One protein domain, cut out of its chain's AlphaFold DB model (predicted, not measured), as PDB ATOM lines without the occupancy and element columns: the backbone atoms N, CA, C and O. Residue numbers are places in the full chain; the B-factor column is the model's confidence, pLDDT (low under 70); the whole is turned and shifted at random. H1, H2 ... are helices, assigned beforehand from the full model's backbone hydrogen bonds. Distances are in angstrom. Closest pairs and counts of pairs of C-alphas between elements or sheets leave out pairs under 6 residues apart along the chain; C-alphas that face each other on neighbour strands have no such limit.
ATOM      1  N   LEU A 852     -48.404 455.171 -55.945       81.69
ATOM      2  CA  LEU A 852     -49.269 454.794 -54.826       81.69
ATOM      3  C   LEU A 852     -49.450 453.276 -54.707       81.69
ATOM      4  O   LEU A 852     -49.384 452.771 -53.595       81.69
ATOM      5  N   GLU A 853     -49.629 452.562 -55.822       79.69
ATOM      6  CA  GLU A 853     -49.710 451.091 -55.854       79.69
ATOM      7  C   GLU A 853     -48.399 450.474 -55.356       79.69
ATOM      8  O   GLU A 853     -48.389 449.660 -54.433       79.69
ATOM      9  N   SER A 854     -47.270 450.942 -55.903       81.81
ATOM     10  CA  SER A 854     -45.940 450.471 -55.506       81.81
ATOM     11  C   SER A 854     -45.671 450.738 -54.022       81.81
ATOM     12  O   SER A 854     -45.194 449.857 -53.308       81.81
ATOM     13  N   PHE A 855     -46.014 451.933 -53.532       86.88
ATOM     14  CA  PHE A 855     -45.877 452.276 -52.118       86.88
ATOM     15  C   PHE A 855     -46.775 451.414 -51.227       86.88
ATOM     16  O   PHE A 855     -46.287 450.842 -50.251       86.88
ATOM     17  N   ALA A 856     -48.067 451.316 -51.555       84.06
ATOM     18  CA  ALA A 856     -49.044 450.590 -50.755       84.06
ATOM     19  C   ALA A 856     -48.674 449.112 -50.636       84.06
ATOM     20  O   ALA A 856     -48.759 448.552 -49.544       84.06
ATOM     21  N   CYS A 857     -48.179 448.513 -51.719       81.19
ATOM     22  CA  CYS A 857     -47.793 447.118 -51.684       81.19
ATOM     23  C   CYS A 857     -46.497 446.876 -50.887       81.19
ATOM     24  O   CYS A 857     -46.483 446.056 -49.965       81.19
ATOM     25  N   VAL A 858     -45.438 447.660 -51.131       83.94
ATOM     26  CA  VAL A 858     -44.159 447.537 -50.400       83.94
ATOM     27  C   VAL A 858     -44.324 447.829 -48.902       83.94
ATOM     28  O   VAL A 858     -43.633 447.231 -48.072       83.94
ATOM     29  N   GLN A 859     -45.232 448.740 -48.539       87.00
ATOM     30  CA  GLN A 859     -45.499 449.151 -47.155       87.00
ATOM     31  C   GLN A 859     -46.768 448.527 -46.561       87.00
ATOM     32  O   GLN A 859     -47.221 448.976 -45.506       87.00
ATOM     33  N   ARG A 860     -47.323 447.468 -47.169       83.50
ATOM     34  CA  ARG A 860     -48.600 446.856 -46.751       83.50
ATOM     35  C   ARG A 860     -48.654 446.531 -45.260       83.50
ATOM     36  O   ARG A 860     -49.610 446.860 -44.568       83.50
ATOM     37  N   TRP A 861     -47.571 445.973 -44.727       80.31
ATOM     38  CA  TRP A 861     -47.462 445.605 -43.317       80.31
ATOM     39  C   TRP A 861     -47.497 446.824 -42.394       80.31
ATOM     40  O   TRP A 861     -48.213 446.829 -41.394       80.31
ATOM     41  N   THR A 862     -46.759 447.872 -42.758       85.12
ATOM     42  CA  THR A 862     -46.748 449.151 -42.047       85.12
ATOM     43  C   THR A 862     -48.138 449.784 -42.072       85.12
ATOM     44  O   THR A 862     -48.627 450.237 -41.040       85.12
ATOM     45  N   LEU A 863     -48.812 449.747 -43.223       88.62
ATOM     46  CA  LEU A 863     -50.173 450.249 -43.391       88.62
ATOM     47  C   LEU A 863     -51.186 449.467 -42.539       88.62
ATOM     48  O   LEU A 863     -52.015 450.097 -41.886       88.62
ATOM     49  N   ARG A 864     -51.089 448.132 -42.453       85.50
ATOM     50  CA  ARG A 864     -51.933 447.313 -41.555       85.50
ATOM     51  C   ARG A 864     -51.755 447.712 -40.088       85.50
ATOM     52  O   ARG A 864     -52.740 447.883 -39.374       85.50
ATOM     53  N   VAL A 865     -50.512 447.913 -39.638       85.88
ATOM     54  CA  VAL A 865     -50.222 448.357 -38.260       85.88
ATOM     55  C   VAL A 865     -50.768 449.762 -38.009       85.88
ATOM     56  O   VAL A 865     -51.420 449.986 -36.991       85.88
ATOM     57  N   ILE A 866     -50.555 450.695 -38.942       89.56
ATOM     58  CA  ILE A 866     -51.108 452.054 -38.859       89.56
ATOM     59  C   ILE A 866     -52.634 451.991 -38.763       89.56
ATOM     60  O   ILE A 866     -53.211 452.639 -37.890       89.56
ATOM     61  N   LEU A 867     -53.288 451.179 -39.597       88.31
ATOM     62  CA  LEU A 867     -54.733 450.992 -39.548       88.31
ATOM     63  C   LEU A 867     -55.179 450.445 -38.187       88.31
ATOM     64  O   LEU A 867     -56.091 451.005 -37.586       88.31
ATOM     65  N   ALA A 868     -54.522 449.406 -37.668       85.38
ATOM     66  CA  ALA A 868     -54.848 448.826 -36.367       85.38
ATOM     67  C   ALA A 868     -54.714 449.853 -35.226       85.38
ATOM     68  O   ALA A 868     -55.608 449.965 -34.384       85.38
ATOM     69  N   VAL A 869     -53.642 450.654 -35.227       89.44
ATOM     70  CA  VAL A 869     -53.428 451.733 -34.250       89.44
ATOM     71  C   VAL A 869     -54.504 452.812 -34.378       89.44
ATOM     72  O   VAL A 869     -55.075 453.231 -33.370       89.44
ATOM     73  N   LEU A 870     -54.833 453.237 -35.599       89.25
ATOM     74  CA  LEU A 870     -55.880 454.230 -35.841       89.25
ATOM     75  C   LEU A 870     -57.256 453.722 -35.394       89.25
ATOM     76  O   LEU A 870     -57.989 454.460 -34.736       89.25
ATOM     77  N   LEU A 871     -57.592 452.460 -35.667       86.25
ATOM     78  CA  LEU A 871     -58.832 451.833 -35.204       86.25
ATOM     79  C   LEU A 871     -58.879 451.727 -33.672       86.25
ATOM     80  O   LEU A 871     -59.917 452.020 -33.076       86.25
ATOM     81  N   ALA A 872     -57.762 451.394 -33.017       88.31
ATOM     82  CA  ALA A 872     -57.668 451.379 -31.557       88.31
ATOM     83  C   ALA A 872     -57.848 452.782 -30.948       88.31
ATOM     84  O   ALA A 872     -58.532 452.935 -29.930       88.31
ATOM     85  N   ILE A 873     -57.302 453.823 -31.589       90.25
ATOM     86  CA  ILE A 873     -57.524 455.221 -31.196       90.25
ATOM     87  C   ILE A 873     -59.001 455.584 -31.364       90.25
ATOM     88  O   ILE A 873     -59.589 456.116 -30.425       90.25
ATOM     89  N   ILE A 874     -59.622 455.265 -32.507       85.56
ATOM     90  CA  ILE A 874     -61.055 455.513 -32.751       85.56
ATOM     91  C   ILE A 874     -61.898 454.838 -31.670       85.56
ATOM     92  O   ILE A 874     -62.736 455.495 -31.052       85.56
ATOM     93  N   PHE A 875     -61.641 453.561 -31.385       85.88
ATOM     94  CA  PHE A 875     -62.338 452.821 -30.337       85.88
ATOM     95  C   PHE A 875     -62.169 453.487 -28.966       85.88
ATOM     96  O   PHE A 875     -63.150 453.718 -28.260       85.88
ATOM     97  N   THR A 876     -60.945 453.887 -28.616       88.88
ATOM     98  CA  THR A 876     -60.652 454.581 -27.354       88.88
ATOM     99  C   THR A 876     -61.379 455.924 -27.270       88.88
ATOM    100  O   THR A 876     -61.987 456.226 -26.245       88.88
ATOM    101  N   VAL A 877     -61.387 456.716 -28.347       85.88
ATOM    102  CA  VAL A 877     -62.118 457.992 -28.425       85.88
ATOM    103  C   VAL A 877     -63.616 457.772 -28.234       85.88
ATOM    104  O   VAL A 877     -64.240 458.514 -27.477       85.88
ATOM    105  N   VAL A 878     -64.190 456.742 -28.862       82.50
ATOM    106  CA  VAL A 878     -65.607 456.381 -28.711       82.50
ATOM    107  C   VAL A 878     -65.915 455.985 -27.264       82.50
ATOM    108  O   VAL A 878     -66.842 456.532 -26.665       82.50
ATOM    109  N   VAL A 879     -65.113 455.107 -26.657       85.88
ATOM    110  CA  VAL A 879     -65.286 454.694 -25.254       85.88
ATOM    111  C   VAL A 879     -65.169 455.892 -24.306       85.88
ATOM    112  O   VAL A 879     -66.014 456.064 -23.424       85.88
ATOM    113  N   LEU A 880     -64.169 456.758 -24.497       86.62
ATOM    114  CA  LEU A 880     -63.983 457.966 -23.688       86.62
ATOM    115  C   LEU A 880     -65.141 458.956 -23.855       86.62
ATOM    116  O   LEU A 880     -65.577 459.546 -22.866       86.62
ATOM    117  N   PHE A 881     -65.665 459.110 -25.074       82.81
ATOM    118  CA  PHE A 881     -66.811 459.970 -25.366       82.81
ATOM    119  C   PHE A 881     -68.064 459.547 -24.592       82.81
ATOM    120  O   PHE A 881     -68.780 460.412 -24.085       82.81
ATOM    121  N   PHE A 882     -68.321 458.239 -24.483       80.56
ATOM    122  CA  PHE A 882     -69.483 457.711 -23.759       80.56
ATOM    123  C   PHE A 882     -69.269 457.614 -22.245       80.56
ATOM    124  O   PHE A 882     -70.233 457.739 -21.491       80.56
ATOM    125  N   ARG A 883     -68.031 457.402 -21.783       85.81
ATOM    126  CA  ARG A 883     -67.738 457.155 -20.363       85.81
ATOM    127  C   ARG A 883     -67.397 458.419 -19.566       85.81
ATOM    128  O   ARG A 883     -67.597 458.426 -18.355       85.81
ATOM    129  N   PHE A 884     -66.904 459.485 -20.208       88.81
ATOM    130  CA  PHE A 884     -66.422 460.685 -19.516       88.81
ATOM    131  C   PHE A 884     -66.948 461.992 -20.135       88.81
ATOM    132  O   PHE A 884     -66.585 462.368 -21.249       88.81
ATOM    133  N   CYS A 885     -67.710 462.773 -19.361       80.62
ATOM    134  CA  CYS A 885     -68.259 464.067 -19.800       80.62
ATOM    135  C   CYS A 885     -67.179 465.093 -20.202       80.62
ATOM    136  O   CYS A 885     -67.373 465.879 -21.130       80.62
ATOM    137  N   GLY A 886     -66.018 465.085 -19.532       83.00
ATOM    138  CA  GLY A 886     -64.892 465.968 -19.868       83.00
ATOM    139  C   GLY A 886     -64.302 465.669 -21.250       83.00
ATOM    140  O   GLY A 886     -64.107 466.583 -22.054       83.00
ATOM    141  N   ALA A 887     -64.112 464.384 -21.562       78.62
ATOM    142  CA  ALA A 887     -63.678 463.935 -22.882       78.62
ATOM    143  C   ALA A 887     -64.734 464.249 -23.948       78.62
ATOM    144  O   ALA A 887     -64.394 464.706 -25.035       78.62
ATOM    145  N   GLN A 888     -66.020 464.107 -23.618       78.94
ATOM    146  CA  GLN A 888     -67.115 464.469 -24.513       78.94
ATOM    147  C   GLN A 888     -67.055 465.947 -24.934       78.94
ATOM    148  O   GLN A 888     -67.199 466.261 -26.116       78.94
ATOM    149  N   ASN A 889     -66.796 466.863 -23.995       80.75
ATOM    150  CA  ASN A 889     -66.652 468.292 -24.289       80.75
ATOM    151  C   ASN A 889     -65.382 468.605 -25.090       80.75
ATOM    152  O   ASN A 889     -65.426 469.433 -26.005       80.75
ATOM    153  N   PHE A 890     -64.270 467.928 -24.791       83.75
ATOM    154  CA  PHE A 890     -63.026 468.050 -25.551       83.75
ATOM    155  C   PHE A 890     -63.197 467.573 -27.002       83.75
ATOM    156  O   PHE A 890     -62.933 468.334 -27.932       83.75
ATOM    157  N   ILE A 891     -63.714 466.357 -27.205       82.44
ATOM    158  CA  ILE A 891     -63.928 465.754 -28.529       82.44
ATOM    159  C   ILE A 891     -64.909 466.588 -29.341       82.44
ATOM    160  O   ILE A 891     -64.661 466.844 -30.510       82.44
ATOM    161  N   LYS A 892     -65.984 467.090 -28.722       79.62
ATOM    162  CA  LYS A 892     -66.857 468.083 -29.353       79.62
ATOM    163  C   LYS A 892     -66.021 469.286 -29.802       79.62
ATOM    164  O   LYS A 892     -65.977 469.609 -30.992       79.62
ATOM    165  N   LYS A 893     -65.302 469.946 -28.889       84.31
ATOM    166  CA  LYS A 893     -64.528 471.159 -29.205       84.31
ATOM    167  C   LYS A 893     -63.543 470.969 -30.364       84.31
ATOM    168  O   LYS A 893     -63.452 471.870 -31.197       84.31
ATOM    169  N   TYR A 894     -62.880 469.818 -30.424       84.56
ATOM    170  CA  TYR A 894     -61.850 469.483 -31.410       84.56
ATOM    171  C   TYR A 894     -62.309 468.448 -32.449       84.56
ATOM    172  O   TYR A 894     -61.472 467.807 -33.077       84.56
ATOM    173  N   PHE A 895     -63.618 468.301 -32.676       80.06
ATOM    174  CA  PHE A 895     -64.188 467.248 -33.529       80.06
ATOM    175  C   PHE A 895     -63.554 467.201 -34.923       80.06
ATOM    176  O   PHE A 895     -63.233 466.131 -35.427       80.06
ATOM    177  N   LEU A 896     -63.304 468.370 -35.518       79.50
ATOM    178  CA  LEU A 896     -62.716 468.487 -36.851       79.50
ATOM    179  C   LEU A 896     -61.254 468.007 -36.889       79.50
ATOM    180  O   LEU A 896     -60.842 467.399 -37.870       79.50
ATOM    181  N   TYR A 897     -60.498 468.196 -35.802       83.25
ATOM    182  CA  TYR A 897     -59.141 467.657 -35.669       83.25
ATOM    183  C   TYR A 897     -59.152 466.140 -35.473       83.25
ATOM    184  O   TYR A 897     -58.354 465.449 -36.093       83.25
ATOM    185  N   VAL A 898     -60.078 465.608 -34.666       83.69
ATOM    186  CA  VAL A 898     -60.241 464.151 -34.492       83.69
ATOM    187  C   VAL A 898     -60.627 463.490 -35.820       83.69
ATOM    188  O   VAL A 898     -60.077 462.454 -36.184       83.69
ATOM    189  N   LEU A 899     -61.523 464.121 -36.584       81.44
ATOM    190  CA  LEU A 899     -61.905 463.672 -37.919       81.44
ATOM    191  C   LEU A 899     -60.704 463.666 -38.882       81.44
ATOM    192  O   LEU A 899     -60.443 462.653 -39.528       81.44
ATOM    193  N   LEU A 900     -59.970 464.781 -38.960       83.75
ATOM    194  CA  LEU A 900     -58.895 464.984 -39.936       83.75
ATOM    195  C   LEU A 900     -57.620 464.194 -39.614       83.75
ATOM    196  O   LEU A 900     -56.944 463.752 -40.534       83.75
ATOM    197  N   LEU A 901     -57.299 463.994 -38.334       88.19
ATOM    198  CA  LEU A 901     -56.067 463.317 -37.909       88.19
ATOM    199  C   LEU A 901     -56.242 461.818 -37.648       88.19
ATOM    200  O   LEU A 901     -55.242 461.110 -37.583       88.19
ATOM    201  N   VAL A 902     -57.476 461.329 -37.485       86.69
ATOM    202  CA  VAL A 902     -57.718 459.920 -37.137       86.69
ATOM    203  C   VAL A 902     -58.640 459.237 -38.142       86.69
ATOM    204  O   VAL A 902     -58.235 458.266 -38.774       86.69
ATOM    205  N   ALA A 903     -59.863 459.742 -38.333       81.81
ATOM    206  CA  ALA A 903     -60.862 459.053 -39.152       81.81
ATOM    207  C   ALA A 903     -60.526 459.069 -40.654       81.81
ATOM    208  O   ALA A 903     -60.603 458.029 -41.303       81.81
ATOM    209  N   ILE A 904     -60.122 460.223 -41.201       85.50
ATOM    210  CA  ILE A 904     -59.750 460.343 -42.622       85.50
ATOM    211  C   ILE A 904     -58.498 459.506 -42.946       85.50
ATOM    212  O   ILE A 904     -58.557 458.726 -43.897       85.50
ATOM    213  N   PRO A 905     -57.394 459.575 -42.173       90.56
ATOM    214  CA  PRO A 905     -56.246 458.700 -42.393       90.56
ATOM    215  C   PRO A 905     -56.599 457.214 -42.300       90.56
ATOM    216  O   PRO A 905     -56.152 456.445 -43.144       90.56
ATOM    217  N   ALA A 906     -57.440 456.805 -41.341       87.44
ATOM    218  CA  ALA A 906     -57.864 455.408 -41.216       87.44
ATOM    219  C   ALA A 906     -58.616 454.934 -42.465       87.44
ATOM    220  O   ALA A 906     -58.339 453.855 -42.978       87.44
ATOM    221  N   LEU A 907     -59.520 455.769 -42.985       84.88
ATOM    222  CA  LEU A 907     -60.276 455.501 -44.206       84.88
ATOM    223  C   LEU A 907     -59.366 455.379 -45.434       84.88
ATOM    224  O   LEU A 907     -59.516 454.447 -46.223       84.88
ATOM    225  N   LEU A 908     -58.411 456.302 -45.588       87.56
ATOM    226  CA  LEU A 908     -57.453 456.290 -46.696       87.56
ATOM    227  C   LEU A 908     -56.572 455.041 -46.658       87.56
ATOM    228  O   LEU A 908     -56.443 454.357 -47.670       87.56
ATOM    229  N   VAL A 909     -56.015 454.715 -45.487       89.25
ATOM    230  CA  VAL A 909     -55.180 453.520 -45.302       89.25
ATOM    231  C   VAL A 909     -55.995 452.249 -45.537       89.25
ATOM    232  O   VAL A 909     -55.532 451.357 -46.239       89.25
ATOM    233  N   PHE A 910     -57.223 452.175 -45.017       85.56
ATOM    234  CA  PHE A 910     -58.120 451.047 -45.268       85.56
ATOM    235  C   PHE A 910     -58.436 450.887 -46.758       85.56
ATOM    236  O   PHE A 910     -58.381 449.775 -47.265       85.56
ATOM    237  N   THR A 911     -58.699 451.984 -47.474       83.12
ATOM    238  CA  THR A 911     -58.962 451.952 -48.923       83.12
ATOM    239  C   THR A 911     -57.728 451.493 -49.700       83.12
ATOM    240  O   THR A 911     -57.845 450.665 -50.596       83.12
ATOM    241  N   MET A 912     -56.537 451.984 -49.341       85.12
ATOM    242  CA  MET A 912     -55.280 451.529 -49.945       85.12
ATOM    243  C   MET A 912     -55.055 450.033 -49.734       85.12
ATOM    244  O   MET A 912     -54.711 449.335 -50.682       85.12
ATOM    245  N   LEU A 913     -55.268 449.535 -48.514       84.19
ATOM    246  CA  LEU A 913     -55.155 448.109 -48.222       84.19
ATOM    247  C   LEU A 913     -56.225 447.311 -48.975       84.19
ATOM    248  O   LEU A 913     -55.911 446.310 -49.589       84.19
ATOM    249  N   LEU A 914     -57.475 447.764 -49.020       81.00
ATOM    250  CA  LEU A 914     -58.530 447.055 -49.747       81.00
ATOM    251  C   LEU A 914     -58.223 446.913 -51.252       81.00
ATOM    252  O   LEU A 914     -58.581 445.903 -51.849       81.00
ATOM    253  N   LEU A 915     -57.577 447.913 -51.861       77.75
ATOM    254  CA  LEU A 915     -57.241 447.905 -53.288       77.75
ATOM    255  C   LEU A 915     -55.953 447.136 -53.615       77.75
ATOM    256  O   LEU A 915     -55.871 446.556 -54.691       77.75
ATOM    257  N   TYR A 916     -54.953 447.158 -52.728       78.25
ATOM    258  CA  TYR A 916     -53.592 446.693 -53.040       78.25
ATOM    259  C   TYR A 916     -53.055 445.608 -52.096       78.25
ATOM    260  O   TYR A 916     -51.920 445.162 -52.257       78.25
ATOM    261  N   ASP A 917     -53.822 445.200 -51.086       78.19
ATOM    262  CA  ASP A 917     -53.457 444.113 -50.183       78.19
ATOM    263  C   ASP A 917     -54.087 442.788 -50.654       78.19
ATOM    264  O   ASP A 917     -55.313 442.641 -50.586       78.19
ATOM    265  N   PRO A 918     -53.283 441.793 -51.069       72.00
ATOM    266  CA  PRO A 918     -53.796 440.517 -51.568       72.00
ATOM    267  C   PRO A 918     -54.613 439.747 -50.520       72.00
ATOM    268  O   PRO A 918     -55.564 439.045 -50.865       72.00
ATOM    269  N   LEU A 919     -54.338 439.933 -49.223       73.88
ATOM    270  CA  LEU A 919     -55.126 439.299 -48.157       73.88
ATOM    271  C   LEU A 919     -56.572 439.823 -48.122       73.88
ATOM    272  O   LEU A 919     -57.492 439.106 -47.726       73.88
ATOM    273  N   LEU A 920     -56.785 441.066 -48.562       73.94
ATOM    274  CA  LEU A 920     -58.095 441.710 -48.628       73.94
ATOM    275  C   LEU A 920     -58.719 441.653 -50.029       73.94
ATOM    276  O   LEU A 920     -59.860 442.090 -50.181       73.94
ATOM    277  N   ALA A 921     -58.050 441.066 -51.028       65.62
ATOM    278  CA  ALA A 921     -58.568 440.988 -52.398       65.62
ATOM    279  C   ALA A 921     -59.895 440.207 -52.478       65.62
ATOM    280  O   ALA A 921     -60.818 440.580 -53.199       65.62
ATOM    281  N   ARG A 922     -60.056 439.162 -51.651       64.19
ATOM    282  CA  ARG A 922     -61.339 438.438 -51.526       64.19
ATOM    283  C   ARG A 922     -62.466 439.293 -50.947       64.19
ATOM    284  O   ARG A 922     -63.630 439.011 -51.203       64.19
ATOM    285  N   LEU A 923     -62.138 440.298 -50.133       66.25
ATOM    286  CA  LEU A 923     -63.121 441.269 -49.658       66.25
ATOM    287  C   LEU A 923     -63.414 442.320 -50.734       66.25
ATOM    288  O   LEU A 923     -64.572 442.707 -50.872       66.25
ATOM    289  N   SER A 924     -62.404 442.768 -51.484       62.97
ATOM    290  CA  SER A 924     -62.544 443.813 -52.505       62.97
ATOM    291  C   SER A 924     -63.293 443.360 -53.761       62.97
ATOM    292  O   SER A 924     -63.932 444.189 -54.405       62.97
ATOM    293  N   SER A 925     -63.299 442.057 -54.064       59.53
ATOM    294  CA  SER A 925     -64.076 441.479 -55.169       59.53
ATOM    295  C   SER A 925     -65.599 441.527 -54.956       59.53
ATOM    296  O   SER A 925     -66.362 441.325 -55.902       59.53
ATOM    297  N   GLY A 926     -66.069 441.832 -53.739       58.25
ATOM    298  CA  GLY A 926     -67.478 442.080 -53.430       58.25
ATOM    299  C   GLY A 926     -67.792 443.560 -53.179       58.25
ATOM    300  O   GLY A 926     -66.955 444.328 -52.723       58.25
ATOM    301  N   ASN A 927     -69.051 443.975 -53.373       58.78
ATOM    302  CA  ASN A 927     -69.481 445.362 -53.103       58.78
ATOM    303  C   ASN A 927     -69.611 445.697 -51.597       58.78
ATOM    304  O   ASN A 927     -69.790 446.858 -51.222       58.78
ATOM    305  N   LEU A 928     -69.547 444.696 -50.712       58.06
ATOM    306  CA  LEU A 928     -69.818 444.821 -49.273       58.06
ATOM    307  C   LEU A 928     -68.888 445.801 -48.518       58.06
ATOM    308  O   LEU A 928     -69.403 446.574 -47.705       58.06
ATOM    309  N   PRO A 929     -67.561 445.853 -48.764       56.81
ATOM    310  CA  PRO A 929     -66.682 446.810 -48.091       56.81
ATOM    311  C   PRO A 929     -66.981 448.253 -48.501       56.81
ATOM    312  O   PRO A 929     -66.949 449.144 -47.655       56.81
ATOM    313  N   PHE A 930     -67.338 448.486 -49.769       57.31
ATOM    314  CA  PHE A 930     -67.752 449.804 -50.252       57.31
ATOM    315  C   PHE A 930     -69.061 450.258 -49.595       57.31
ATOM    316  O   PHE A 930     -69.167 451.417 -49.197       57.31
ATOM    317  N   PHE A 931     -70.021 449.348 -49.384       58.31
ATOM    318  CA  PHE A 931     -71.235 449.638 -48.612       58.31
ATOM    319  C   PHE A 931     -70.934 449.962 -47.144       58.31
ATOM    320  O   PHE A 931     -71.436 450.959 -46.627       58.31
ATOM    321  N   MET A 932     -70.082 449.179 -46.478       64.69
ATOM    322  CA  MET A 932     -69.674 449.438 -45.089       64.69
ATOM    323  C   MET A 932     -68.945 450.781 -44.957       64.69
ATOM    324  O   MET A 932     -69.214 451.551 -44.033       64.69
ATOM    325  N   MET A 933     -68.079 451.099 -45.920       62.97
ATOM    326  CA  MET A 933     -67.358 452.364 -45.988       62.97
ATOM    327  C   MET A 933     -68.304 453.546 -46.222       62.97
ATOM    328  O   MET A 933     -68.218 454.554 -45.520       62.97
ATOM    329  N   ALA A 934     -69.264 453.409 -47.140       57.41
ATOM    330  CA  ALA A 934     -70.285 454.419 -47.397       57.41
ATOM    331  C   ALA A 934     -71.172 454.661 -46.165       57.41
ATOM    332  O   ALA A 934     -71.408 455.816 -45.809       57.41
ATOM    333  N   VAL A 935     -71.604 453.603 -45.471       67.75
ATOM    334  CA  VAL A 935     -72.401 453.694 -44.235       67.75
ATOM    335  C   VAL A 935     -71.610 454.373 -43.116       67.75
ATOM    336  O   VAL A 935     -72.146 455.248 -42.436       67.75
ATOM    337  N   PHE A 936     -70.330 454.036 -42.951       71.94
ATOM    338  CA  PHE A 936     -69.467 454.656 -41.946       71.94
ATOM    339  C   PHE A 936     -69.228 456.148 -42.240       71.94
ATOM    340  O   PHE A 936     -69.390 456.988 -41.352       71.94
ATOM    341  N   CYS A 937     -68.951 456.501 -43.499       66.31
ATOM    342  CA  CYS A 937     -68.854 457.891 -43.951       66.31
ATOM    343  C   CYS A 937     -70.168 458.658 -43.734       66.31
ATOM    344  O   CYS A 937     -70.142 459.786 -43.240       66.31
ATOM    345  N   MET A 938     -71.319 458.044 -44.030       63.16
ATOM    346  CA  MET A 938     -72.630 458.651 -43.785       63.16
ATOM    347  C   MET A 938     -72.883 458.870 -42.291       63.16
ATOM    348  O   MET A 938     -73.320 459.949 -41.899       63.16
ATOM    349  N   ALA A 939     -72.555 457.896 -41.441       70.50
ATOM    350  CA  ALA A 939     -72.701 458.017 -39.993       70.50
ATOM    351  C   ALA A 939     -71.827 459.149 -39.423       70.50
ATOM    352  O   ALA A 939     -72.290 459.927 -38.586       70.50
ATOM    353  N   ILE A 940     -70.597 459.295 -39.922       66.44
ATOM    354  CA  ILE A 940     -69.691 460.392 -39.559       66.44
ATOM    355  C   ILE A 940     -70.245 461.746 -40.015       66.44
ATOM    356  O   ILE A 940     -70.243 462.702 -39.234       66.44
ATOM    357  N   LEU A 941     -70.750 461.842 -41.249       63.62
ATOM    358  CA  LEU A 941     -71.358 463.064 -41.781       63.62
ATOM    359  C   LEU A 941     -72.616 463.457 -40.997       63.62
ATOM    360  O   LEU A 941     -72.777 464.627 -40.649       63.62
ATOM    361  N   ILE A 942     -73.465 462.489 -40.648       67.50
ATOM    362  CA  ILE A 942     -74.667 462.694 -39.830       67.50
ATOM    363  C   ILE A 942     -74.282 463.142 -38.414       67.50
ATOM    364  O   ILE A 942     -74.835 464.122 -37.911       67.50
ATOM    365  N   ALA A 943     -73.303 462.495 -37.779       65.56
ATOM    366  CA  ALA A 943     -72.814 462.885 -36.457       65.56
ATOM    367  C   ALA A 943     -72.191 464.294 -36.469       65.56
ATOM    368  O   ALA A 943     -72.479 465.105 -35.583       65.56
ATOM    369  N   GLY A 944     -71.403 464.622 -37.499       66.56
ATOM    370  CA  GLY A 944     -70.833 465.953 -37.711       66.56
ATOM    371  C   GLY A 944     -71.898 467.024 -37.963       66.56
ATOM    372  O   GLY A 944     -71.835 468.110 -37.382       66.56
ATOM    373  N   TYR A 945     -72.926 466.704 -38.750       67.56
ATOM    374  CA  TYR A 945     -74.078 467.572 -38.993       67.56
ATOM    375  C   TYR A 945     -74.879 467.836 -37.708       67.56
ATOM    376  O   TYR A 945     -75.173 468.991 -37.388       67.56
ATOM    377  N   ILE A 946     -75.177 466.794 -36.924       69.75
ATOM    378  CA  ILE A 946     -75.857 466.917 -35.625       69.75
ATOM    379  C   ILE A 946     -75.019 467.770 -34.665       69.75
ATOM    380  O   ILE A 946     -75.555 468.654 -33.988       69.75
ATOM    381  N   TYR A 947     -73.703 467.565 -34.640       64.75
ATOM    382  CA  TYR A 947     -72.786 468.333 -33.807       64.75
ATOM    383  C   TYR A 947     -72.730 469.826 -34.195       64.75
ATOM    384  O   TYR A 947     -72.864 470.704 -33.333       64.75
ATOM    385  N   LEU A 948     -72.623 470.140 -35.491       64.00
ATOM    386  CA  LEU A 948     -72.674 471.517 -36.006       64.00
ATOM    387  C   LEU A 948     -74.029 472.185 -35.723       64.00
ATOM    388  O   LEU A 948     -74.079 473.365 -35.363       64.00
ATOM    389  N   ARG A 949     -75.130 471.429 -35.816       60.22
ATOM    390  CA  ARG A 949     -76.482 471.898 -35.482       60.22
ATOM    391  C   ARG A 949     -76.629 472.226 -33.993       60.22
ATOM    392  O   ARG A 949     -77.303 473.198 -33.656       60.22
ATOM    393  N   GLN A 950     -75.973 471.478 -33.104       60.28
ATOM    394  CA  GLN A 950     -75.972 471.755 -31.662       60.28
ATOM    395  C   GLN A 950     -75.172 473.019 -31.301       60.28
ATOM    396  O   GLN A 950     -75.620 473.787 -30.453       60.28
ATOM    397  N   ARG A 951     -74.050 473.309 -31.980       55.25
ATOM    398  CA  ARG A 951     -73.279 474.556 -31.775       55.25
ATOM    399  C   ARG A 951     -73.983 475.829 -32.247       55.25
ATOM    400  O   ARG A 951     -73.672 476.903 -31.742       55.25
ATOM    401  N   ARG A 952     -74.949 475.734 -33.169       48.84
ATOM    402  CA  ARG A 952     -75.793 476.883 -33.549       48.84
ATOM    403  C   ARG A 952     -76.773 477.311 -32.443       48.84
ATOM    404  O   ARG A 952     -77.434 478.333 -32.599       48.84
TER     405      ARG A 952
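AT A GLANCE: This is residues 852 to 952 of the 1094 residues of an uncharacterized protein of Duganella sp. FT80W (UniProt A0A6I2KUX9). Three long helices run up and down, H2 packed on H4 and H6 loosely beside H4; short H1 and H5 lie at one end, H3 at the other. The printed part has 101 residues with six named helices, H1 to H6: all helix. It is only just loose, close to compact: radius of gyration of the C-alphas 15.5 A, spans 44, 25 and 22 A.

HOW THE PARTS SIT: H2, residues 860 to 883, touches H4, residues 895 to 916, opposite ways, closest at C-alphas 867 and 906, 5.7 A. H1, residues 852 to 858, touches H4, closest at C-alphas 857 and 916, 6.0 A. H3, residues 885 to 893, touches H2. H5, residues 918 to 924, touches H4 only at the corner. H6, residues 928 to 951, is close but not clearly touching H4. Every O i to N i+4 pair is within hydrogen-bond range but in H4, 16 of 18, and H5, 1 of 3, beside 3 of 4 O i to N i+3 pairs.

IN THESE COORDINATES: H2 runs 34.2 A from C-alpha 860 at (-48.600, 446.856, -46.751), H6 34.7 A to C-alpha 951 at (-73.279, 474.556, -31.775).

THE WHOLE: The links are tight; 30 residues, among them 921 to 935, have pLDDT under 70.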